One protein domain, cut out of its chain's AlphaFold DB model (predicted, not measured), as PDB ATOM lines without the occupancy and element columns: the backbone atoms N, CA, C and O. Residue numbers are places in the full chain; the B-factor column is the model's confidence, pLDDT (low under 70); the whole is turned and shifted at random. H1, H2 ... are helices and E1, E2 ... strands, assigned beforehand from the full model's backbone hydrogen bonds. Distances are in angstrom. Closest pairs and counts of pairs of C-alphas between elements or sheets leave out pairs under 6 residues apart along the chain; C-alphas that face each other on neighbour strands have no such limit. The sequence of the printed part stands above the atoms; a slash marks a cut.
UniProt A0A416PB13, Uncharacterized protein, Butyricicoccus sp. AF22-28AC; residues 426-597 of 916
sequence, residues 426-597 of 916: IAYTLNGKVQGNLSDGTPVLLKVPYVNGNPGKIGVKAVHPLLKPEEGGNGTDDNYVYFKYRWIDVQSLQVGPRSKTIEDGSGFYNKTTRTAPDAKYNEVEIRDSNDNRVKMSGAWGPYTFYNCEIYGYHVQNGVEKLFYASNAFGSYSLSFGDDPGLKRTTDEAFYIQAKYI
ATOM      1  N   ILE A 426     128.053 121.760 121.671       92.38
ATOM      2  CA  ILE A 426     127.062 120.973 122.410       92.38
ATOM      3  C   ILE A 426     126.962 119.573 121.809       92.38
ATOM      4  O   ILE A 426     126.616 119.400 120.642       92.38
ATOM      5  N   ALA A 427     127.242 118.561 122.623       93.31
ATOM      6  CA  ALA A 427     127.043 117.158 122.288       93.31
ATOM      7  C   ALA A 427     125.794 116.599 122.975       93.31
ATOM      8  O   ALA A 427     125.441 117.051 124.062       93.31
ATOM      9  N   TYR A 428     125.151 115.594 122.378       94.19
ATOM     10  CA  TYR A 428     124.086 114.836 123.039       94.19
ATOM     11  C   TYR A 428     124.630 113.548 123.659       94.19
ATOM     12  O   TYR A 428     125.533 112.899 123.116       94.19
ATOM     13  N   THR A 429     124.074 113.180 124.811       94.88
ATOM     14  CA  THR A 429     124.461 111.999 125.582       94.88
ATOM     15  C   THR A 429     123.305 111.014 125.703       94.88
ATOM     16  O   THR A 429     122.132 111.387 125.761       94.88
ATOM     17  N   LEU A 430     123.663 109.733 125.743       93.62
ATOM     18  CA  LEU A 430     122.794 108.642 126.164       93.62
ATOM     19  C   LEU A 430     123.475 107.972 127.357       93.62
ATOM     20  O   LEU A 430     124.599 107.485 127.218       93.62
ATOM     21  N   ASN A 431     122.821 107.983 128.519       91.06
ATOM     22  CA  ASN A 431     123.363 107.488 129.787       91.06
ATOM     23  C   ASN A 431     124.773 108.046 130.091       91.06
ATOM     24  O   ASN A 431     125.707 107.284 130.333       91.06
ATOM     25  N   GLY A 432     124.974 109.365 129.984       89.00
ATOM     26  CA  GLY A 432     126.268 110.022 130.213       89.00
ATOM     27  C   GLY A 432     127.298 109.885 129.087       89.00
ATOM     28  O   GLY A 432     128.288 110.620 129.066       89.00
ATOM     29  N   LYS A 433     127.091 108.988 128.113       91.00
ATOM     30  CA  LYS A 433     128.040 108.752 127.014       91.00
ATOM     31  C   LYS A 433     127.700 109.604 125.795       91.00
ATOM     32  O   LYS A 433     126.596 109.507 125.259       91.00
ATOM     33  N   VAL A 434     128.672 110.391 125.329       92.88
ATOM     34  CA  VAL A 434     128.566 111.214 124.110       92.88
ATOM     35  C   VAL A 434     128.266 110.337 122.896       92.88
ATOM     36  O   VAL A 434     128.961 109.352 122.656       92.88
ATOM     37  N   GLN A 435     127.236 110.714 122.142       92.38
ATOM     38  CA  GLN A 435     126.797 110.022 120.926       92.38
ATOM     39  C   GLN A 435     127.132 110.807 119.647       92.38
ATOM     40  O   GLN A 435     127.291 110.214 118.585       92.38
ATOM     41  N   GLY A 436     127.250 112.133 119.744       89.69
ATOM     42  CA  GLY A 436     127.547 113.030 118.629       89.69
ATOM     43  C   GLY A 436     127.297 114.492 119.001       89.69
ATOM     44  O   GLY A 436     126.906 114.791 120.131       89.69
ATOM     45  N   ASN A 437     127.505 115.398 118.045       88.88
ATOM     46  CA  ASN A 437     127.225 116.827 118.217       88.88
ATOM     47  C   ASN A 437     125.765 117.139 117.870       88.88
ATOM     48  O   ASN A 437     125.211 116.557 116.939       88.88
ATOM     49  N   LEU A 438     125.151 118.065 118.607       84.31
ATOM     50  CA  LEU A 438     123.861 118.643 118.244       84.31
ATOM     51  C   LEU A 438     124.080 119.837 117.313       84.31
ATOM     52  O   LEU A 438     124.916 120.696 117.581       84.31
ATOM     53  N   SER A 439     123.300 119.897 116.238       73.56
ATOM     54  CA  SER A 439     123.185 121.061 115.358       73.56
ATOM     55  C   SER A 439     121.828 121.730 115.557       73.56
ATOM     56  O   SER A 439     120.836 121.040 115.804       73.56
ATOM     57  N   ASP A 440     121.771 123.050 115.395       69.06
ATOM     58  CA  ASP A 440     120.528 123.816 115.503       69.06
ATOM     59  C   ASP A 440     119.425 123.305 114.552       69.06
ATOM     60  O   ASP A 440     119.686 122.794 113.457       69.06
ATOM     61  N   GLY A 441     118.166 123.415 114.982       66.38
ATOM     62  CA  GLY A 441     116.996 123.155 114.139       66.38
ATOM     63  C   GLY A 441     116.649 121.685 113.861       66.38
ATOM     64  O   GLY A 441     115.543 121.414 113.391       66.38
ATOM     65  N   THR A 442     117.537 120.723 114.149       75.56
ATOM     66  CA  THR A 442     117.349 119.309 113.762       75.56
ATOM     67  C   THR A 442     117.329 118.380 114.980       75.56
ATOM     68  O   THR A 442     118.385 118.095 115.544       75.56
ATOM     69  N   PRO A 443     116.156 117.860 115.395       83.25
ATOM     70  CA  PRO A 443     116.079 116.912 116.501       83.25
ATOM     71  C   PRO A 443     116.781 115.587 116.187       83.25
ATOM     72  O   PRO A 443     116.556 114.992 115.133       83.25
ATOM     73  N   VAL A 444     117.571 115.087 117.138       90.38
ATOM     74  CA  VAL A 444     118.197 113.758 117.061       90.38
ATOM     75  C   VAL A 444     117.343 112.722 117.783       90.38
ATOM     76  O   VAL A 444     116.878 112.978 118.888       90.38
ATOM     77  N   LEU A 445     117.131 111.547 117.186       92.81
ATOM     78  CA  LEU A 445     116.385 110.461 117.826       92.81
ATOM     79  C   LEU A 445     117.317 109.550 118.626       92.81
ATOM     80  O   LEU A 445     118.120 108.816 118.054       92.81
ATOM     81  N   LEU A 446     117.132 109.532 119.943       93.94
ATOM     82  CA  LEU A 446     117.731 108.564 120.848       93.94
ATOM     83  C   LEU A 446     116.746 107.438 121.161       93.94
ATOM     84  O   LEU A 446     115.620 107.667 121.605       93.94
ATOM     85  N   LYS A 447     117.197 106.201 120.946       91.62
ATOM     86  CA  LYS A 447     116.558 104.999 121.484       91.62
ATOM     87  C   LYS A 447     117.104 104.780 122.891       91.62
ATOM     88  O   LYS A 447     118.300 104.556 123.050       91.62
ATOM     89  N   VAL A 448     116.242 104.905 123.890       92.44
ATOM     90  CA  VAL A 448     116.618 104.990 125.300       92.44
ATOM     91  C   VAL A 448     116.219 103.692 125.992       92.44
ATOM     92  O   VAL A 448     115.024 103.474 126.199       92.44
ATOM     93  N   PRO A 449     117.185 102.805 126.289       88.25
ATOM     94  CA  PRO A 449     116.891 101.506 126.870       88.25
ATOM     95  C   PRO A 449     116.519 101.635 128.351       88.25
ATOM     96  O   PRO A 449     117.128 102.413 129.089       88.25
ATOM     97  N   TYR A 450     115.538 100.845 128.775       84.81
ATOM     98  CA  TYR A 450     115.210 100.601 130.173       84.81
ATOM     99  C   TYR A 450     115.915  99.331 130.634       84.81
ATOM    100  O   TYR A 450     115.594  98.233 130.180       84.81
ATOM    101  N   VAL A 451     116.906  99.491 131.508       75.44
ATOM    102  CA  VAL A 451     117.860  98.427 131.831       75.44
ATOM    103  C   VAL A 451     117.721  98.043 133.296       75.44
ATOM    104  O   VAL A 451     117.966  98.861 134.183       75.44
ATOM    105  N   ASN A 452     117.364  96.785 133.561       70.25
ATOM    106  CA  ASN A 452     117.369  96.176 134.897       70.25
ATOM    107  C   ASN A 452     116.623  97.005 135.962       70.25
ATOM    108  O   ASN A 452     117.125  97.216 137.066       70.25
ATOM    109  N   GLY A 453     115.448  97.539 135.622       72.56
ATOM    110  CA  GLY A 453     114.646  98.344 136.549       72.56
ATOM    111  C   GLY A 453     115.024  99.829 136.624       72.56
ATOM    112  O   GLY A 453     114.364 100.581 137.341       72.56
ATOM    113  N   ASN A 454     116.052 100.271 135.887       82.75
ATOM    114  CA  ASN A 454     116.513 101.657 135.877       82.75
ATOM    115  C   ASN A 454     116.199 102.338 134.535       82.75
ATOM    116  O   ASN A 454     116.542 101.802 133.474       82.75
ATOM    117  N   PRO A 455     115.587 103.533 134.554       88.25
ATOM    118  CA  PRO A 455     115.319 104.283 133.340       88.25
ATOM    119  C   PRO A 455     116.604 104.832 132.722       88.25
ATOM    120  O   PRO A 455     117.486 105.346 133.414       88.25
ATOM    121  N   GLY A 456     116.695 104.747 131.395       91.06
ATOM    122  CA  GLY A 456     117.762 105.401 130.651       91.06
ATOM    123  C   GLY A 456     117.630 106.925 130.697       91.06
ATOM    124  O   GLY A 456     116.549 107.477 130.905       91.06
ATOM    125  N   LYS A 457     118.743 107.619 130.481       94.06
ATOM    126  CA  LYS A 457     118.858 109.078 130.508       94.06
ATOM    127  C   LYS A 457     119.271 109.601 129.145       94.06
ATOM    128  O   LYS A 457     120.174 109.057 128.509       94.06
ATOM    129  N   ILE A 458     118.634 110.682 128.722       96.25
ATOM    130  CA  ILE A 458     119.130 111.524 127.634       96.25
ATOM    131  C   ILE A 458     119.784 112.753 128.240       96.25
ATOM    132  O   ILE A 458     119.374 113.204 129.307       96.25
ATOM    133  N   GLY A 459     120.754 113.332 127.553       95.06
ATOM    134  CA  GLY A 459     121.378 114.541 128.053       95.06
ATOM    135  C   GLY A 459     122.145 115.324 127.015       95.06
ATOM    136  O   GLY A 459     122.153 115.006 125.824       95.06
ATOM    137  N   VAL A 460     122.785 116.374 127.505       94.12
ATOM    138  CA  VAL A 460     123.704 117.213 126.752       94.12
ATOM    139  C   VAL A 460     125.023 117.348 127.501       94.12
ATOM    140  O   VAL A 460     125.083 117.309 128.732       94.12
ATOM    141  N   LYS A 461     126.099 117.528 126.742       92.75
ATOM    142  CA  LYS A 461     127.426 117.847 127.257       92.75
ATOM    143  C   LYS A 461     127.978 119.042 126.496       92.75
ATOM    144  O   LYS A 461     128.251 118.941 125.302       92.75
ATOM    145  N   ALA A 462     128.142 120.161 127.193       92.56
ATOM    146  CA  ALA A 462     128.830 121.326 126.661       92.56
ATOM    147  C   ALA A 462     130.352 121.128 126.742       92.56
ATOM    148  O   ALA A 462     130.878 120.663 127.753       92.56
ATOM    149  N   VAL A 463     131.061 121.485 125.674       89.81
ATOM    150  CA  VAL A 463     132.523 121.437 125.586       89.81
ATOM    151  C   VAL A 463     133.035 122.827 125.235       89.81
ATOM    152  O   VAL A 463     132.545 123.463 124.304       89.81
ATOM    153  N   HIS A 464     134.033 123.299 125.980       89.38
ATOM    154  CA  HIS A 464     134.652 124.605 125.767       89.38
ATOM    155  C   HIS A 464     136.146 124.558 126.149       89.38
ATOM    156  O   HIS A 464     136.490 123.871 127.113       89.38
ATOM    157  N   PRO A 465     137.050 125.292 125.466       85.00
ATOM    158  CA  PRO A 465     138.486 125.275 125.775       85.00
ATOM    159  C   PRO A 465     138.837 125.637 127.225       85.00
ATOM    160  O   PRO A 465     139.756 125.066 127.801       85.00
ATOM    161  N   LEU A 466     138.077 126.555 127.827       87.56
ATOM    162  CA  LEU A 466     138.230 126.974 129.226       87.56
ATOM    163  C   LEU A 466     137.298 126.231 130.194       87.56
ATOM    164  O   LEU A 466     137.046 126.733 131.284       87.56
ATOM    165  N   LEU A 467     136.712 125.095 129.801       90.62
ATOM    166  CA  LEU A 467     135.837 124.325 130.690       90.62
ATOM    167  C   LEU A 467     136.583 123.980 131.992       90.62
ATOM    168  O   LEU A 467     137.788 123.711 131.965       90.62
ATOM    169  N   LYS A 468     135.885 124.040 133.129       88.88
ATOM    170  CA  LYS A 468     136.472 123.790 134.453       88.88
ATOM    171  C   LYS A 468     137.222 122.437 134.473       88.88
ATOM    172  O   LYS A 468     136.688 121.463 133.936       88.88
ATOM    173  N   PRO A 469     138.417 122.329 135.093       82.06
ATOM    174  CA  PRO A 469     139.201 121.085 135.105       82.06
ATOM    175  C   PRO A 469     138.440 119.856 135.603       82.06
ATOM    176  O   PRO A 469     138.567 118.772 135.042       82.06
ATOM    177  N   GLU A 470     137.593 120.040 136.618       84.00
ATOM    178  CA  GLU A 470     136.727 118.998 137.188       84.00
ATOM    179  C   GLU A 470     135.734 118.410 136.165       84.00
ATOM    180  O   GLU A 470     135.302 117.270 136.308       84.00
ATOM    181  N   GLU A 471     135.398 119.162 135.113       80.56
ATOM    182  CA  GLU A 471     134.518 118.746 134.014       80.56
ATOM    183  C   GLU A 471     135.311 118.278 132.772       80.56
ATOM    184  O   GLU A 471     134.732 117.978 131.723       80.56
ATOM    185  N   GLY A 472     136.641 118.163 132.894       76.19
ATOM    186  CA  GLY A 472     137.545 117.646 131.863       76.19
ATOM    187  C   GLY A 472     138.067 118.690 130.872       76.19
ATOM    188  O   GLY A 472     138.455 118.319 129.764       76.19
ATOM    189  N   GLY A 473     138.045 119.979 131.228       81.06
ATOM    190  CA  GLY A 473     138.599 121.063 130.410       81.06
ATOM    191  C   GLY A 473     139.955 121.597 130.880       81.06
ATOM    192  O   GLY A 473     140.540 121.100 131.837       81.06
ATOM    193  N   ASN A 474     140.439 122.641 130.199       83.62
ATOM    194  CA  ASN A 474     141.732 123.284 130.468       83.62
ATOM    195  C   ASN A 474     141.591 124.671 131.129       83.62
ATOM    196  O   ASN A 474     142.509 125.486 131.046       83.62
ATOM    197  N   GLY A 475     140.438 124.979 131.734       83.69
ATOM    198  CA  GLY A 475     140.275 126.202 132.524       83.69
ATOM    199  C   GLY A 475     141.234 126.236 133.719       83.69
ATOM    200  O   GLY A 475     141.664 125.200 134.213       83.69
ATOM    201  N   THR A 476     141.570 127.423 134.206       85.06
ATOM    202  CA  THR A 476     142.354 127.602 135.444       85.06
ATOM    203  C   THR A 476     141.446 128.070 136.574       85.06
ATOM    204  O   THR A 476     140.391 128.626 136.287       85.06
ATOM    205  N   ASP A 477     141.865 127.952 137.835       83.12
ATOM    206  CA  ASP A 477     141.054 128.364 139.000       83.12
ATOM    207  C   ASP A 477     140.568 129.826 138.929       83.12
ATOM    208  O   ASP A 477     139.438 130.124 139.309       83.12
ATOM    209  N   ASP A 478     141.374 130.721 138.350       83.69
ATOM    210  CA  ASP A 478     141.032 132.139 138.169       83.69
ATOM    211  C   ASP A 478     140.434 132.468 136.786       83.69
ATOM    212  O   ASP A 478     140.121 133.627 136.517       83.69
ATOM    213  N   ASN A 479     140.293 131.492 135.883       86.31
ATOM    214  CA  ASN A 479     139.791 131.701 134.518       86.31
ATOM    215  C   ASN A 479     139.207 130.407 133.926       86.31
ATOM    216  O   ASN A 479     139.924 129.623 133.298       86.31
ATOM    217  N   TYR A 480     137.906 130.183 134.108       90.62
ATOM    218  CA  TYR A 480     137.221 128.980 133.624       90.62
ATOM    219  C   TYR A 480     135.765 129.253 133.239       90.62
ATOM    220  O   TYR A 480     135.191 130.286 133.581       90.62
ATOM    221  N   VAL A 481     135.146 128.306 132.534       92.00
ATOM    222  CA  VAL A 481     133.709 128.295 132.257       92.00
ATOM    223  C   VAL A 481     133.035 127.052 132.828       92.00
ATOM    224  O   VAL A 481     133.662 125.999 132.951       92.00
ATOM    225  N   TYR A 482     131.750 127.174 133.141       93.19
ATOM    226  CA  TYR A 482     130.883 126.064 133.536       93.19
ATOM    227  C   TYR A 482     129.463 126.277 132.990       93.19
ATOM    228  O   TYR A 482     129.107 127.391 132.587       93.19
ATOM    229  N   PHE A 483     128.649 125.219 132.968       94.31
ATOM    230  CA  PHE A 483     127.334 125.239 132.324       94.31
ATOM    231  C   PHE A 483     126.204 124.800 133.263       94.31
ATOM    232  O   PHE A 483     126.366 123.904 134.088       94.31
ATOM    233  N   LYS A 484     125.044 125.445 133.126       93.75
ATOM    234  CA  LYS A 484     123.788 125.124 133.817       93.75
ATOM    235  C   LYS A 484     122.697 124.813 132.797       93.75
ATOM    236  O   LYS A 484     122.698 125.370 131.699       93.75
ATOM    237  N   TYR A 485     121.753 123.962 133.183       93.19
ATOM    238  CA  TYR A 485     120.806 123.330 132.271       93.19
ATOM    239  C   TYR A 485     119.384 123.325 132.838       93.19
ATOM    240  O   TYR A 485     119.180 123.356 134.055       93.19
ATOM    241  N   ARG A 486     118.394 123.268 131.944       91.62
ATOM    242  CA  ARG A 486     116.997 122.916 132.246       91.62
ATOM    243  C   ARG A 486     116.272 122.489 130.970       91.62
ATOM    244  O   ARG A 486     116.738 122.770 129.869       91.62
ATOM    245  N   TRP A 487     115.129 121.828 131.112       93.06
ATOM    246  CA  TRP A 487     114.456 121.139 130.012       93.06
ATOM    247  C   TRP A 487     113.012 121.589 129.803       93.06
ATOM    248  O   TRP A 487     112.265 121.854 130.745       93.06
ATOM    249  N   ILE A 488     112.598 121.604 128.539       91.25
ATOM    250  CA  ILE A 488     111.203 121.741 128.127       91.25
ATOM    251  C   ILE A 488     110.772 120.445 127.461       91.25
ATOM    252  O   ILE A 488     111.398 119.963 126.516       91.25
ATOM    253  N   ASP A 489     109.659 119.904 127.928       93.31
ATOM    254  CA  ASP A 489     108.918 118.870 127.230       93.31
ATOM    255  C   ASP A 489     108.015 119.515 126.168       93.31
ATOM    256  O   ASP A 489     107.127 120.306 126.505       93.31
ATOM    257  N   VAL A 490     108.236 119.190 124.890       90.69
ATOM    258  CA  VAL A 490     107.463 119.706 123.754       90.69
ATOM    259  C   VAL A 490     106.766 118.557 123.032       90.69
ATOM    260  O   VAL A 490     107.392 117.599 122.576       90.69
ATOM    261  N   GLN A 491     105.450 118.674 122.872       90.56
ATOM    262  CA  GLN A 491     104.633 117.697 122.159       90.56
ATOM    263  C   GLN A 491     103.714 118.409 121.166       90.56
ATOM    264  O   GLN A 491     102.815 119.145 121.568       90.56
ATOM    265  N   SER A 492     103.938 118.190 119.868       87.62
ATOM    266  CA  SER A 492     103.169 118.781 118.765       87.62
ATOM    267  C   SER A 492     102.999 120.302 118.883       87.62
ATOM    268  O   SER A 492     101.874 120.803 118.830       87.62
ATOM    269  N   LEU A 493     104.106 121.040 119.066       84.94
ATOM    270  CA  LEU A 493     104.109 122.504 119.277       84.94
ATOM    271  C   LEU A 493     103.350 122.986 120.527       84.94
ATOM    272  O   LEU A 493     102.995 124.158 120.622       84.94
ATOM    273  N   GLN A 494     103.117 122.112 121.504       87.25
ATOM    274  CA  GLN A 494     102.522 122.459 122.793       87.25
ATOM    275  C   GLN A 494     103.422 122.025 123.950       87.25
ATOM    276  O   GLN A 494     104.276 121.152 123.798       87.25
ATOM    277  N   VAL A 495     103.195 122.613 125.128       88.94
ATOM    278  CA  VAL A 495     103.844 122.170 126.367       88.94
ATOM    279  C   VAL A 495     103.426 120.723 126.640       88.94
ATOM    280  O   VAL A 495     102.234 120.418 126.776       88.94
ATOM    281  N   GLY A 496     104.406 119.830 126.682       90.62
ATOM    282  CA  GLY A 496     104.217 118.413 126.937       90.62
ATOM    283  C   GLY A 496     103.947 118.106 128.417       90.62
ATOM    284  O   GLY A 496     104.112 118.975 129.279       90.62
ATOM    285  N   PRO A 497     103.487 116.882 128.732       92.75
ATOM    286  CA  PRO A 497     103.111 116.449 130.079       92.75
ATOM    287  C   PRO A 497     104.102 116.798 131.201       92.75
ATOM    288  O   PRO A 497     103.674 117.314 132.231       92.75
ATOM    289  N   ARG A 498     105.411 116.598 131.001       92.75
ATOM    290  CA  ARG A 498     106.439 116.812 132.043       92.75
ATOM    291  C   ARG A 498     106.745 118.282 132.300       92.75
ATOM    292  O   ARG A 498     107.238 118.641 133.361       92.75
ATOM    293  N   SER A 499     106.405 119.143 131.345       91.44
ATOM    294  CA  SER A 499     106.403 120.590 131.541       91.44
ATOM    295  C   SER A 499     105.023 121.108 131.967       91.44
ATOM    296  O   SER A 499     104.923 122.218 132.467       91.44
ATOM    297  N   LYS A 500     103.933 120.343 131.847       90.44
ATOM    298  CA  LYS A 500     102.621 120.720 132.414       90.44
ATOM    299  C   LYS A 500     102.558 120.465 133.917       90.44
ATOM    300  O   LYS A 500     102.096 121.329 134.660       90.44
ATOM    301  N   THR A 501     103.048 119.309 134.347       88.94
ATOM    302  CA  THR A 501     103.124 118.902 135.751       88.94
ATOM    303  C   THR A 501     104.585 118.644 136.079       88.94
ATOM    304  O   THR A 501     105.135 117.617 135.695       88.94
ATOM    305  N   ILE A 502     105.218 119.619 136.730       89.56
ATOM    306  CA  ILE A 502     106.653 119.587 137.013       89.56
ATOM    307  C   ILE A 502     106.881 118.880 138.338       89.56
ATOM    308  O   ILE A 502     106.360 119.293 139.372       89.56
ATOM    309  N   GLU A 503     107.666 117.814 138.279       87.69
ATOM    310  CA  GLU A 503     108.158 117.102 139.452       87.69
ATOM    311  C   GLU A 503     109.340 117.866 140.060       87.69
ATOM    312  O   GLU A 503     110.208 118.371 139.334       87.69
ATOM    313  N   ASP A 504     109.381 117.946 141.389       84.44
ATOM    314  CA  ASP A 504     110.466 118.602 142.115       84.44
ATOM    315  C   ASP A 504     111.813 117.973 141.753       84.44
ATOM    316  O   ASP A 504     111.986 116.755 141.779       84.44
ATOM    317  N   GLY A 505     112.785 118.813 141.397       83.38
ATOM    318  CA  GLY A 505     114.121 118.348 141.034       83.38
ATOM    319  C   GLY A 505     114.220 117.627 139.684       83.38
ATOM    320  O   GLY A 505     115.237 117.003 139.412       83.38
ATOM    321  N   SER A 506     113.198 117.695 138.825       87.25
ATOM    322  CA  SER A 506     113.207 117.019 137.513       87.25
ATOM    323  C   SER A 506     113.987 117.750 136.416       87.25
ATOM    324  O   SER A 506     114.202 117.201 135.338       87.25
ATOM    325  N   GLY A 507     114.357 119.012 136.651       89.25
ATOM    326  CA  GLY A 507     114.966 119.885 135.648       89.25
ATOM    327  C   GLY A 507     114.002 120.405 134.577       89.25
ATOM    328  O   GLY A 507     114.415 121.228 133.761       89.25
ATOM    329  N   PHE A 508     112.730 119.987 134.584       92.19
ATOM    330  CA  PHE A 508     111.705 120.491 133.669       92.19
ATOM    331  C   PHE A 508     111.079 121.795 134.158       92.19
ATOM    332  O   PHE A 508     110.974 122.045 135.359       92.19
ATOM    333  N   TYR A 509     110.617 122.626 133.223       89.25
ATOM    334  CA  TYR A 509     109.908 123.863 133.553       89.25
ATOM    335  C   TYR A 509     108.821 124.231 132.530       89.25
ATOM    336  O   TYR A 509     108.686 123.609 131.472       89.25
ATOM    337  N   ASN A 510     108.030 125.258 132.861       86.44
ATOM    338  CA  ASN A 510     107.071 125.911 131.967       86.44
ATOM    339  C   ASN A 510     107.015 127.425 132.213       86.44
ATOM    340  O   ASN A 510     107.754 127.950 133.043       86.44
ATOM    341  N   LYS A 511     106.118 128.136 131.512       78.56
ATOM    342  CA  LYS A 511     106.003 129.599 131.618       78.56
ATOM    343  C   LYS A 511     105.683 130.110 133.031       78.56
ATOM    344  O   LYS A 511     106.056 131.230 133.361       78.56
ATOM    345  N   THR A 512     104.940 129.343 133.825       79.12
ATOM    346  CA  THR A 512     104.363 129.775 135.108       79.12
ATOM    347  C   THR A 512     105.256 129.393 136.286       79.12
ATOM    348  O   THR A 512     105.301 130.104 137.283       79.12
ATOM    349  N   THR A 513     105.987 128.289 136.167       77.38
ATOM    350  CA  THR A 513     106.849 127.720 137.212       77.38
ATOM    351  C   THR A 513     108.280 127.590 136.690       77.38
ATOM    352  O   THR A 513     108.868 126.508 136.688       77.38
ATOM    353  N   ARG A 514     108.826 128.698 136.172       76.81
ATOM    354  CA  ARG A 514     110.207 128.773 135.674       76.81
ATOM    355  C   ARG A 514     111.170 128.531 136.834       76.81
ATOM    356  O   ARG A 514     111.256 129.351 137.745       76.81
ATOM    357  N   THR A 515     111.894 127.423 136.793       80.69
ATOM    358  CA  THR A 515     112.990 127.140 137.721       80.69
ATOM    359  C   THR A 515     114.296 127.726 137.178       80.69
ATOM    360  O   THR A 515     114.477 127.891 135.963       80.69
ATOM    361  N   ALA A 516     115.196 128.109 138.086       83.38
ATOM    362  CA  ALA A 516     116.530 128.564 137.711       83.38
ATOM    363  C   ALA A 516     117.326 127.395 137.100       83.38
ATOM    364  O   ALA A 516     117.166 126.262 137.560       83.38
ATOM    365  N   PRO A 517     118.166 127.641 136.076       88.56
ATOM    366  CA  PRO A 517     118.992 126.591 135.489       88.56
ATOM    367  C   PRO A 517     120.002 126.059 136.522       88.56
ATOM    368  O   PRO A 517     120.569 126.829 137.299       88.56
ATOM    369  N   ASP A 518     120.243 124.748 136.513       90.12
ATOM    370  CA  ASP A 518     121.114 124.046 137.468       90.12
ATOM    371  C   ASP A 518     122.122 123.171 136.710       90.12
ATOM    372  O   ASP A 518     121.804 122.593 135.671       90.12
ATOM    373  N   ALA A 519     123.348 123.064 137.218       86.88
ATOM    374  CA  ALA A 519     124.390 122.235 136.613       86.88
ATOM    375  C   ALA A 519     124.026 120.737 136.628       86.88
ATOM    376  O   ALA A 519     124.469 119.992 135.760       86.88
ATOM    377  N   LYS A 520     123.177 120.299 137.570       87.56
ATOM    378  CA  LYS A 520     122.778 118.889 137.724       87.56
ATOM    379  C   LYS A 520     121.801 118.383 136.662       87.56
ATOM    380  O   LYS A 520     121.655 117.174 136.518       87.56
ATOM    381  N   TYR A 521     121.115 119.273 135.945       92.94
ATOM    382  CA  TYR A 521     120.087 118.892 134.968       92.94
ATOM    383  C   TYR A 521     120.631 118.797 133.548       92.94
ATOM    384  O   TYR A 521     119.907 119.053 132.593       92.94
ATOM    385  N   ASN A 522     121.902 118.448 133.372       93.69
ATOM    386  CA  ASN A 522     122.444 118.175 132.044       93.69
ATOM    387  C   ASN A 522     121.857 116.890 131.429       93.69
ATOM    388  O   ASN A 522     121.974 116.689 130.223       93.69
ATOM    389  N   GLU A 523     121.189 116.050 132.228       94.88
ATOM    390  CA  GLU A 523     120.473 114.852 131.783       94.88
ATOM    391  C   GLU A 523     119.067 114.751 132.396       94.88
ATOM    392  O   GLU A 523     118.815 115.259 133.490       94.88
ATOM    393  N   VAL A 524     118.161 114.050 131.707       94.81
ATOM    394  CA  VAL A 524     116.810 113.702 132.173       94.81
ATOM    395  C   VAL A 524     116.486 112.239 131.875       94.81
ATOM    396  O   VAL A 524     116.855 111.697 130.834       94.81
ATOM    397  N   GLU A 525     115.768 111.594 132.794       94.38
ATOM    398  CA  GLU A 525     115.337 110.196 132.662       94.38
ATOM    399  C   GLU A 525     114.167 110.048 131.692       94.38
ATOM    400  O   GLU A 525     113.256 110.878 131.691       94.38
ATOM    401  N   ILE A 526     114.168 108.967 130.917       94.81
ATOM    402  CA  ILE A 526     113.044 108.491 130.108       94.81
ATOM    403  C   ILE A 526     112.490 107.262 130.819       94.81
ATOM    404  O   ILE A 526     113.053 106.170 130.740       94.81
ATOM    405  N   ARG A 527     111.424 107.479 131.592       91.12
ATOM    406  CA  ARG A 527     110.963 106.531 132.613       91.12
ATOM    407  C   ARG A 527     110.217 105.352 132.015       91.12
ATOM    408  O   ARG A 527     110.422 104.215 132.424       91.12
ATOM    409  N   ASP A 528     109.353 105.648 131.057       91.50
ATOM    410  CA  ASP A 528     108.475 104.699 130.394       91.50
ATOM    411  C   ASP A 528     108.091 105.210 128.992       91.50
ATOM    412  O   ASP A 528     108.560 106.251 128.517       91.50
ATOM    413  N   SER A 529     107.191 104.495 128.316       91.12
ATOM    414  CA  SER A 529     106.687 104.889 127.000       91.12
ATOM    415  C   SER A 529     105.898 106.207 126.978       91.12
ATOM    416  O   SER A 529     105.715 106.767 125.897       91.12
ATOM    417  N   ASN A 530     105.425 106.727 128.117       92.31
ATOM    418  CA  ASN A 530     104.748 108.030 128.192       92.31
ATOM    419  C   ASN A 530     105.735 109.197 128.039       92.31
ATOM    420  O   ASN A 530     105.350 110.290 127.608       92.31
ATOM    421  N   ASP A 531     107.017 108.956 128.309       94.19
ATOM    422  CA  ASP A 531     108.109 109.899 128.060       94.19
ATOM    423  C   ASP A 531     108.592 109.860 126.587       94.19
ATOM    424  O   ASP A 531     109.529 110.555 126.203       94.19
ATOM    425  N   ASN A 532     107.928 109.104 125.703       94.00
ATOM    426  CA  ASN A 532     108.253 109.103 124.276       94.00
ATOM    427  C   ASN A 532     108.018 110.470 123.631       94.00
ATOM    428  O   ASN A 532     106.888 110.960 123.557       94.00
ATOM    429  N   ARG A 533     109.069 111.043 123.052       94.06
ATOM    430  CA  ARG A 533     109.007 112.231 122.200       94.06
ATOM    431  C   ARG A 533     109.633 111.920 120.855       94.06
ATOM    432  O   ARG A 533     110.752 112.317 120.565       94.06
ATOM    433  N   VAL A 534     108.890 111.161 120.057       91.25
ATOM    434  CA  VAL A 534     109.246 110.789 118.684       91.25
ATOM    435  C   VAL A 534     108.444 111.615 117.686       91.25
ATOM    436  O   VAL A 534     107.331 112.054 117.984       91.25
ATOM    437  N   LYS A 535     108.987 111.796 116.479       84.88
ATOM    438  CA  LYS A 535     108.285 112.458 115.374       84.88
ATOM    439  C   LYS A 535     106.927 111.792 115.123       84.88
ATOM    440  O   LYS A 535     106.860 110.594 114.860       84.88
ATOM    441  N   MET A 536     105.860 112.585 115.159       80.75
ATOM    442  CA  MET A 536     104.489 112.139 114.895       80.75
ATOM    443  C   MET A 536     104.068 112.470 113.455       80.75
ATOM    444  O   MET A 536     104.642 113.346 112.803       80.75
ATOM    445  N   SER A 537     103.043 111.784 112.948       75.50
ATOM    446  CA  SER A 537     102.401 112.115 111.671       75.50
ATOM    447  C   SER A 537     101.556 113.391 111.778       75.50
ATOM    448  O   SER A 537     100.916 113.626 112.802       75.50
ATOM    449  N   GLY A 538     101.495 114.181 110.701       76.88
ATOM    450  CA  GLY A 538     100.697 115.413 110.614       76.88
ATOM    451  C   GLY A 538     101.547 116.686 110.558       76.88
ATOM    452  O   GLY A 538     102.749 116.650 110.805       76.88
ATOM    453  N   ALA A 539     100.915 117.820 110.234       76.44
ATOM    454  CA  ALA A 539     101.597 119.099 109.984       76.44
ATOM    455  C   ALA A 539     102.472 119.586 111.157       76.44
ATOM    456  O   ALA A 539     103.502 120.218 110.945       76.44
ATOM    457  N   TRP A 540     102.087 119.245 112.390       74.94
ATOM    458  CA  TRP A 540     102.773 119.668 113.615       74.94
ATOM    459  C   TRP A 540     103.517 118.536 114.331       74.94
ATOM    460  O   TRP A 540     104.238 118.782 115.293       74.94
ATOM    461  N   GLY A 541     103.384 117.301 113.841       71.06
ATOM    462  CA  GLY A 541     104.036 116.126 114.417       71.06
ATOM    463  C   GLY A 541     105.576 116.116 114.387       71.06
ATOM    464  O   GLY A 541     106.164 115.455 115.246       71.06
ATOM    465  N   PRO A 542     106.269 116.854 113.490       81.00
ATOM    466  CA  PRO A 542     107.716 117.064 113.591       81.00
ATOM    467  C   PRO A 542     108.171 117.785 114.867       81.00
ATOM    468  O   PRO A 542     109.318 117.619 115.270       81.00
ATOM    469  N   TYR A 543     107.287 118.539 115.528       85.81
ATOM    470  CA  TYR A 543     107.608 119.350 116.704       85.81
ATOM    471  C   TYR A 543     107.290 118.636 118.024       85.81
ATOM    472  O   TYR A 543     106.576 119.159 118.881       85.81
ATOM    473  N   THR A 544     107.804 117.415 118.156       91.31
ATOM    474  CA  THR A 544     107.690 116.582 119.358       91.31
ATOM    475  C   THR A 544     109.092 116.137 119.758       91.31
ATOM    476  O   THR A 544     109.693 115.332 119.049       91.31
ATOM    477  N   PHE A 545     109.625 116.705 120.841       93.12
ATOM    478  CA  PHE A 545     110.997 116.515 121.328       93.12
ATOM    479  C   PHE A 545     111.160 117.097 122.743       93.12
ATOM    480  O   PHE A 545     110.313 117.836 123.239       93.12
ATOM    481  N   TYR A 546     112.289 116.805 123.372       94.00
ATOM    482  CA  TYR A 546     112.796 117.514 124.538       94.00
ATOM    483  C   TYR A 546     113.744 118.629 124.094       94.00
ATOM    484  O   TYR A 546     114.658 118.383 123.310       94.00
ATOM    485  N   ASN A 547     113.533 119.854 124.573       92.00
ATOM    486  CA  ASN A 547     114.436 120.981 124.336       92.00
ATOM    487  C   ASN A 547     115.276 121.237 125.590       92.00
ATOM    488  O   ASN A 547     114.711 121.439 126.664       92.00
ATOM    489  N   CYS A 548     116.602 121.221 125.456       92.06
ATOM    490  CA  CYS A 548     117.513 121.584 126.538       92.06
ATOM    491  C   CYS A 548     117.951 123.037 126.375       92.06
ATOM    492  O   CYS A 548     118.473 123.420 125.326       92.06
ATOM    493  N   GLU A 549     117.761 123.831 127.420       90.31
ATOM    494  CA  GLU A 549     118.339 125.162 127.510       90.31
ATOM    495  C   GLU A 549     119.658 125.120 128.270       90.31
ATOM    496  O   GLU A 549     119.752 124.507 129.335       90.31
ATOM    497  N   ILE A 550     120.661 125.808 127.730       92.50
ATOM    498  CA  ILE A 550     122.047 125.735 128.177       92.50
ATOM    499  C   ILE A 550     122.546 127.147 128.462       92.50
ATOM    500  O   ILE A 550     122.503 128.022 127.595       92.50
ATOM    501  N   TYR A 551     123.055 127.356 129.673       92.00
ATOM    502  CA  TYR A 551     123.578 128.632 130.147       92.00
ATOM    503  C   TYR A 551     125.038 128.470 130.561       92.00
ATOM    504  O   TYR A 551     125.337 127.752 131.512       92.00
ATOM    505  N   GLY A 552     125.942 129.126 129.840       92.62
ATOM    506  CA  GLY A 552     127.376 129.141 130.103       92.62
ATOM    507  C   GLY A 552     127.799 130.387 130.870       92.62
ATOM    508  O   GLY A 552     127.506 131.520 130.469       92.62
ATOM    509  N   TYR A 553     128.535 130.165 131.953       91.56
ATOM    510  CA  TYR A 553     129.085 131.203 132.814       91.56
ATOM    511  C   TYR A 553     130.603 131.176 132.745       91.56
ATOM    512  O   TYR A 553     131.211 130.111 132.796       91.56
ATOM    513  N   HIS A 554     131.202 132.354 132.634       89.75
ATOM    514  CA  HIS A 554     132.639 132.569 132.677       89.75
ATOM    515  C   HIS A 554     133.012 133.184 134.013       89.75
ATOM    516  O   HIS A 554     132.414 134.176 134.426       89.75
ATOM    517  N   VAL A 555     133.990 132.586 134.678       89.56
ATOM    518  CA  VAL A 555     134.557 133.080 135.926       89.56
ATOM    519  C   VAL A 555     135.967 133.557 135.632       89.56
ATOM    520  O   VAL A 555     136.809 132.765 135.217       89.56
ATOM    521  N   GLN A 556     136.212 134.847 135.851       85.06
ATOM    522  CA  GLN A 556     137.528 135.458 135.699       85.06
ATOM    523  C   GLN A 556     137.875 136.269 136.946       85.06
ATOM    524  O   GLN A 556     137.137 137.184 137.311       85.06
ATOM    525  N   ASN A 557     138.994 135.946 137.597       83.75
ATOM    526  CA  ASN A 557     139.447 136.563 138.849       83.75
ATOM    527  C   ASN A 557     138.334 136.609 139.917       83.75
ATOM    528  O   ASN A 557     138.103 137.637 140.556       83.75
ATOM    529  N   GLY A 558     137.575 135.516 140.044       83.56
ATOM    530  CA  GLY A 558     136.443 135.403 140.970       83.56
ATOM    531  C   GLY A 558     135.159 136.134 140.549       83.56
ATOM    532  O   GLY A 558     134.171 136.076 141.278       83.56
ATOM    533  N   VAL A 559     135.129 136.804 139.390       86.25
ATOM    534  CA  VAL A 559     133.927 137.468 138.863       86.25
ATOM    535  C   VAL A 559     133.225 136.560 137.859       86.25
ATOM    536  O   VAL A 559     133.779 136.247 136.809       86.25
ATOM    537  N   GLU A 560     131.984 136.185 138.163       90.25
ATOM    538  CA  GLU A 560     131.123 135.392 137.284       90.25
ATOM    539  C   GLU A 560     130.315 136.279 136.322       90.25
ATOM    540  O   GLU A 560     129.697 137.265 136.738       90.25
ATOM    541  N   LYS A 561     130.275 135.913 135.036       88.81
ATOM    542  CA  LYS A 561     129.442 136.551 134.007       88.81
ATOM    543  C   LYS A 561     128.823 135.516 133.073       88.81
ATOM    544  O   LYS A 561     129.495 134.597 132.615       88.81
ATOM    545  N   LEU A 562     127.548 135.696 132.739       87.62
ATOM    546  CA  LEU A 562     126.887 134.926 131.684       87.62
ATOM    547  C   LEU A 562     127.504 135.298 130.324       87.62
ATOM    548  O   LEU A 562     127.505 136.476 129.966       87.62
ATOM    549  N   PHE A 563     128.002 134.313 129.572       87.44
ATOM    550  CA  PHE A 563     128.558 134.531 128.223       87.44
ATOM    551  C   PHE A 563     127.804 133.763 127.131       87.44
ATOM    552  O   PHE A 563     127.841 134.167 125.969       87.44
ATOM    553  N   TYR A 564     127.112 132.682 127.501       89.75
ATOM    554  CA  TYR A 564     126.331 131.857 126.590       89.75
ATOM    555  C   TYR A 564     124.954 131.561 127.184       89.75
ATOM    556  O   TYR A 564     124.844 131.171 128.343       89.75
ATOM    557  N   ALA A 565     123.904 131.726 126.395       90.38
ATOM    558  CA  ALA A 565     122.551 131.303 126.712       90.38
ATOM    559  C   ALA A 565     121.864 130.878 125.412       90.38
ATOM    560  O   ALA A 565     121.561 131.736 124.573       90.38
ATOM    561  N   SER A 566     121.646 129.568 125.256       89.00
ATOM    562  CA  SER A 566     120.945 128.981 124.106       89.00
ATOM    563  C   SER A 566     119.504 129.468 124.037       89.00
ATOM    564  O   SER A 566     118.955 129.893 125.048       89.00
ATOM    565  N   ASN A 567     118.858 129.369 122.884       82.12
ATOM    566  CA  ASN A 567     117.455 129.706 122.689       82.12
ATOM    567  C   ASN A 567     116.500 128.635 123.256       82.12
ATOM    568  O   ASN A 567     116.873 127.478 123.468       82.12
ATOM    569  N   ALA A 568     115.252 129.048 123.484       75.50
ATOM    570  CA  ALA A 568     114.126 128.194 123.846       75.50
ATOM    571  C   ALA A 568     113.294 127.890 122.596       75.50
ATOM    572  O   ALA A 568     113.108 128.766 121.747       75.50
ATOM    573  N   PHE A 569     112.707 126.696 122.484       71.56
ATOM    574  CA  PHE A 569     111.756 126.458 121.397       71.56
ATOM    575  C   PHE A 569     110.525 127.378 121.513       71.56
ATOM    576  O   PHE A 569     109.710 127.250 122.426       71.56
ATOM    577  N   GLY A 570     110.381 128.277 120.535       60.53
ATOM    578  CA  GLY A 570     109.164 129.029 120.249       60.53
ATOM    579  C   GLY A 570     108.726 129.979 121.358       60.53
ATOM    580  O   GLY A 570     107.667 129.774 121.955       60.53
ATOM    581  N   SER A 571     109.444 131.091 121.537       55.94
ATOM    582  CA  SER A 571     108.906 132.235 122.285       55.94
ATOM    583  C   SER A 571     107.534 132.686 121.761       55.94
ATOM    584  O   SER A 571     106.668 133.105 122.528       55.94
ATOM    585  N   TYR A 572     107.294 132.475 120.461       53.94
ATOM    586  CA  TYR A 572     106.033 132.746 119.777       53.94
ATOM    587  C   TYR A 572     104.991 131.611 119.898       53.94
ATOM    588  O   TYR A 572     103.832 131.876 120.205       53.94
ATOM    589  N   SER A 573     105.376 130.342 119.689       66.38
ATOM    590  CA  SER A 573     104.428 129.208 119.628       66.38
ATOM    591  C   SER A 573     104.049 128.629 120.992       66.38
ATOM    592  O   SER A 573     102.901 128.240 121.192       66.38
ATOM    593  N   LEU A 574     104.990 128.591 121.939       73.94
ATOM    594  CA  LEU A 574     104.767 128.093 123.298       73.94
ATOM    595  C   LEU A 574     104.568 129.226 124.324       73.94
ATOM    596  O   LEU A 574     104.335 128.962 125.505       73.94
ATOM    597  N   SER A 575     104.629 130.488 123.875       72.50
ATOM    598  CA  SER A 575     104.500 131.696 124.708       72.50
ATOM    599  C   SER A 575     105.532 131.792 125.846       72.50
ATOM    600  O   SER A 575     105.236 132.344 126.910       72.50
ATOM    601  N   PHE A 576     106.739 131.252 125.649       73.81
ATOM    602  CA  PHE A 576     107.861 131.475 126.564       73.81
ATOM    603  C   PHE A 576     108.506 132.834 126.254       73.81
ATOM    604  O   PHE A 576     109.131 133.009 125.218       73.81
ATOM    605  N   GLY A 577     108.349 133.826 127.131       65.56
ATOM    606  CA  GLY A 577     109.095 135.085 127.005       65.56
ATOM    607  C   GLY A 577     110.565 134.930 127.406       65.56
ATOM    608  O   GLY A 577     110.955 133.904 127.972       65.56
ATOM    609  N   ASP A 578     111.367 135.977 127.208       68.12
ATOM    610  CA  ASP A 578     112.716 136.047 127.782       68.12
ATOM    611  C   ASP A 578     112.673 135.805 129.300       68.12
ATOM    612  O   ASP A 578     111.698 136.140 129.985       68.12
ATOM    613  N   ASP A 579     113.698 135.150 129.842       68.25
ATOM    614  CA  ASP A 579     113.833 135.013 131.290       68.25
ATOM    615  C   ASP A 579     114.175 136.376 131.897       68.25
ATOM    616  O   ASP A 579     115.110 137.036 131.430       68.25
ATOM    617  N   PRO A 580     113.479 136.801 132.965       64.56
ATOM    618  CA  PRO A 580     113.869 137.994 133.700       64.56
ATOM    619  C   PRO A 580     115.323 137.871 134.186       64.56
ATOM    620  O   PRO A 580     115.629 137.041 135.036       64.56
ATOM    621  N   GLY A 581     116.227 138.682 133.625       65.81
ATOM    622  CA  GLY A 581     117.648 138.713 133.996       65.81
ATOM    623  C   GLY A 581     118.576 137.730 133.264       65.81
ATOM    624  O   GLY A 581     119.782 137.795 133.483       65.81
ATOM    625  N   LEU A 582     118.069 136.871 132.369       72.50
ATOM    626  CA  LEU A 582     118.883 135.961 131.549       72.50
ATOM    627  C   LEU A 582     118.557 136.178 130.065       72.50
ATOM    628  O   LEU A 582     117.614 135.603 129.522       72.50
ATOM    629  N   LYS A 583     119.338 137.046 129.415       78.69
ATOM    630  CA  LYS A 583     119.178 137.358 127.991       78.69
ATOM    631  C   LYS A 583     119.836 136.274 127.136       78.69
ATOM    632  O   LYS A 583     120.989 135.921 127.377       78.69
ATOM    633  N   ARG A 584     119.115 135.784 126.126       83.19
ATOM    634  CA  ARG A 584     119.630 134.839 125.123       83.19
ATOM    635  C   ARG A 584     120.787 135.469 124.349       83.19
ATOM    636  O   ARG A 584     120.735 136.655 124.019       83.19
ATOM    637  N   THR A 585     121.834 134.690 124.085       85.00
ATOM    638  CA  THR A 585     123.033 135.162 123.367       85.00
ATOM    639  C   THR A 585     123.144 134.585 121.958       85.00
ATOM    640  O   THR A 585     123.985 135.045 121.190       85.00
ATOM    641  N   THR A 586     122.329 133.578 121.642       82.56
ATOM    642  CA  THR A 586     122.254 132.899 120.348       82.56
ATOM    643  C   THR A 586     120.806 132.498 120.055       82.56
ATOM    644  O   THR A 586     120.010 132.338 120.985       82.56
ATOM    645  N   ASP A 587     120.479 132.334 118.773       81.25
ATOM    646  CA  ASP A 587     119.181 131.827 118.312       81.25
ATOM    647  C   ASP A 587     119.124 130.286 118.299       81.25
ATOM    648  O   ASP A 587     118.041 129.726 118.118       81.25
ATOM    649  N   GLU A 588     120.258 129.615 118.546       85.88
ATOM    650  CA  GLU A 588     120.387 128.154 118.526       85.88
ATOM    651  C   GLU A 588     119.574 127.470 119.622       85.88
ATOM    652  O   GLU A 588     119.691 127.813 120.801       85.88
ATOM    653  N   ALA A 589     118.816 126.436 119.262       86.56
ATOM    654  CA  ALA A 589     118.073 125.622 120.213       86.56
ATOM    655  C   ALA A 589     118.345 124.124 120.020       86.56
ATOM    656  O   ALA A 589     118.378 123.593 118.912       86.56
ATOM    657  N   PHE A 590     118.513 123.424 121.142       90.12
ATOM    658  CA  PHE A 590     118.967 122.036 121.162       90.12
ATOM    659  C   PHE A 590     117.810 121.084 121.433       90.12
ATOM    660  O   PHE A 590     117.136 121.199 122.462       90.12
ATOM    661  N   TYR A 591     117.578 120.146 120.511       89.94
ATOM    662  CA  TYR A 591     116.426 119.245 120.539       89.94
ATOM    663  C   TYR A 591     116.852 117.779 120.534       89.94
ATOM    664  O   TYR A 591     117.636 117.346 119.690       89.94
ATOM    665  N   ILE A 592     116.257 116.992 121.425       94.19
ATOM    666  CA  ILE A 592     116.440 115.543 121.491       94.19
ATOM    667  C   ILE A 592     115.071 114.874 121.441       94.19
ATOM    668  O   ILE A 592     114.204 115.108 122.280       94.19
ATOM    669  N   GLN A 593     114.875 114.009 120.458       94.44
ATOM    670  CA  GLN A 593     113.787 113.047 120.444       94.44
ATOM    671  C   GLN A 593     114.190 111.810 121.233       94.44
ATOM    672  O   GLN A 593     115.303 111.310 121.094       94.44
ATOM    673  N   ALA A 594     113.271 111.290 122.035       94.94
ATOM    674  CA  ALA A 594     113.511 110.100 122.834       94.94
ATOM    675  C   ALA A 594     112.439 109.051 122.562       94.94
ATOM    676  O   ALA A 594     111.243 109.352 122.567       94.94
ATOM    677  N   LYS A 595     112.877 107.813 122.345       93.56
ATOM    678  CA  LYS A 595     112.024 106.631 122.308       93.56
ATOM    679  C   LYS A 595     112.461 105.684 123.417       93.56
ATOM    680  O   LYS A 595     113.541 105.115 123.318       93.56
ATOM    681  N   TYR A 596     111.623 105.501 124.425       92.44
ATOM    682  CA  TYR A 596     111.705 104.417 125.390       92.44
ATOM    683  C   TYR A 596     111.732 103.070 124.665       92.44
ATOM    684  O   TYR A 596     110.866 102.788 123.830       92.44
ATOM    685  N   ILE A 597     112.728 102.258 125.001       88.69
ATOM    686  CA  ILE A 597     112.873 100.881 124.551       88.69
ATOM    687  C   ILE A 597     112.916 100.002 125.796       88.69
ATOM    688  O   ILE A 597     113.815 100.140 126.619       88.69
TER     689      ILE A 597
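AT A GLANCE: This is residues 426 to 597 of the 916 residues of an uncharacterized protein of Butyricicoccus sp. AF22-28AC (UniProt A0A416PB13). Two strongly twisted sheets stand partly face to face: E2, E1, E4 and E6 form one, covering E3, E9 and the adjoining end of E7 in the other, a branched sheet. The long strands E5 and E7 form a ribbon, with E8 beside E7 away from the first sheet and the short helices H1 and H2 beside E5. The printed part has 172 residues, with nine named strands and two named helices in the order E1 E2 E3 E4 E5 H1 H2 E6 E7 E8 E9; the class is mostly strand, though under half of the residues are in named elements. The four-stranded sheet has the order E2 E1 E4 E6, all antiparallel, and the branched sheet is mixed. The whole is compact, with a radius of gyration of the C-alphas of 16.0 A and spans of 51, 39 and 30 A.

HOW THE PARTS SIT: In the branched sheet E7, residues 545 to 556, has antiparallel E5, residues 479 to 491, on one side, with N 484 and O 551 2.8 A apart. On the other side are E8, residues 559 to 565, in a hairpin with E7, N 554 to O 561 2.8 A, and antiparallel E9, residues 590 to 597, N 546 to O 592 2.8 A. E3, residues 444 to 450, is parallel to E9, N 446 to O 593 2.8 A. In the other sheet E1, residues 426 to 430, forms a hairpin with E2, residues 433 to 437, N 428 to O 436 3.0 A. E4, residues 456 to 463, is antiparallel to E1, N 429 to O 459 2.8 A, and to E6, residues 523 to 526, N 458 to O 524 2.9 A. Between the sheets, the closest C-alphas of E4 and E9, Ile 458 and Ala 594, are 7.5 A apart. H1, residues 497 to 500, is on the branched sheet, over none of its strands. H2, residues 519 to 522, stands at that sheet's level and only grazes the other sheet. Both helices are too short for an O i to N i+4 pair; the single O i to N i+3 pair is within hydrogen-bond range in H1 and not in H2.

IN THESE COORDINATES: E1 begins at C-alpha 426, (127.062, 120.973, 122.410). E5 spans 39.8 A from C-alpha 479, (139.791, 131.701, 134.518), and E7 spans 35.6 A. E9 spans 22.3 A, ending at C-alpha 597, (112.873, 100.881, 124.551).

THE WHOLE: The C-alphas of Gly 538 and Asn 557, the two farthest apart, are 52.4 A apart. The printed part has no cut. Long links join E4 to E5, H1 to H2, E6 to E7 and E8 to E9. The mean pLDDT of the printed part is 86.0; residues 440 to 441, 570 to 573 and 577 to 581 are under 70.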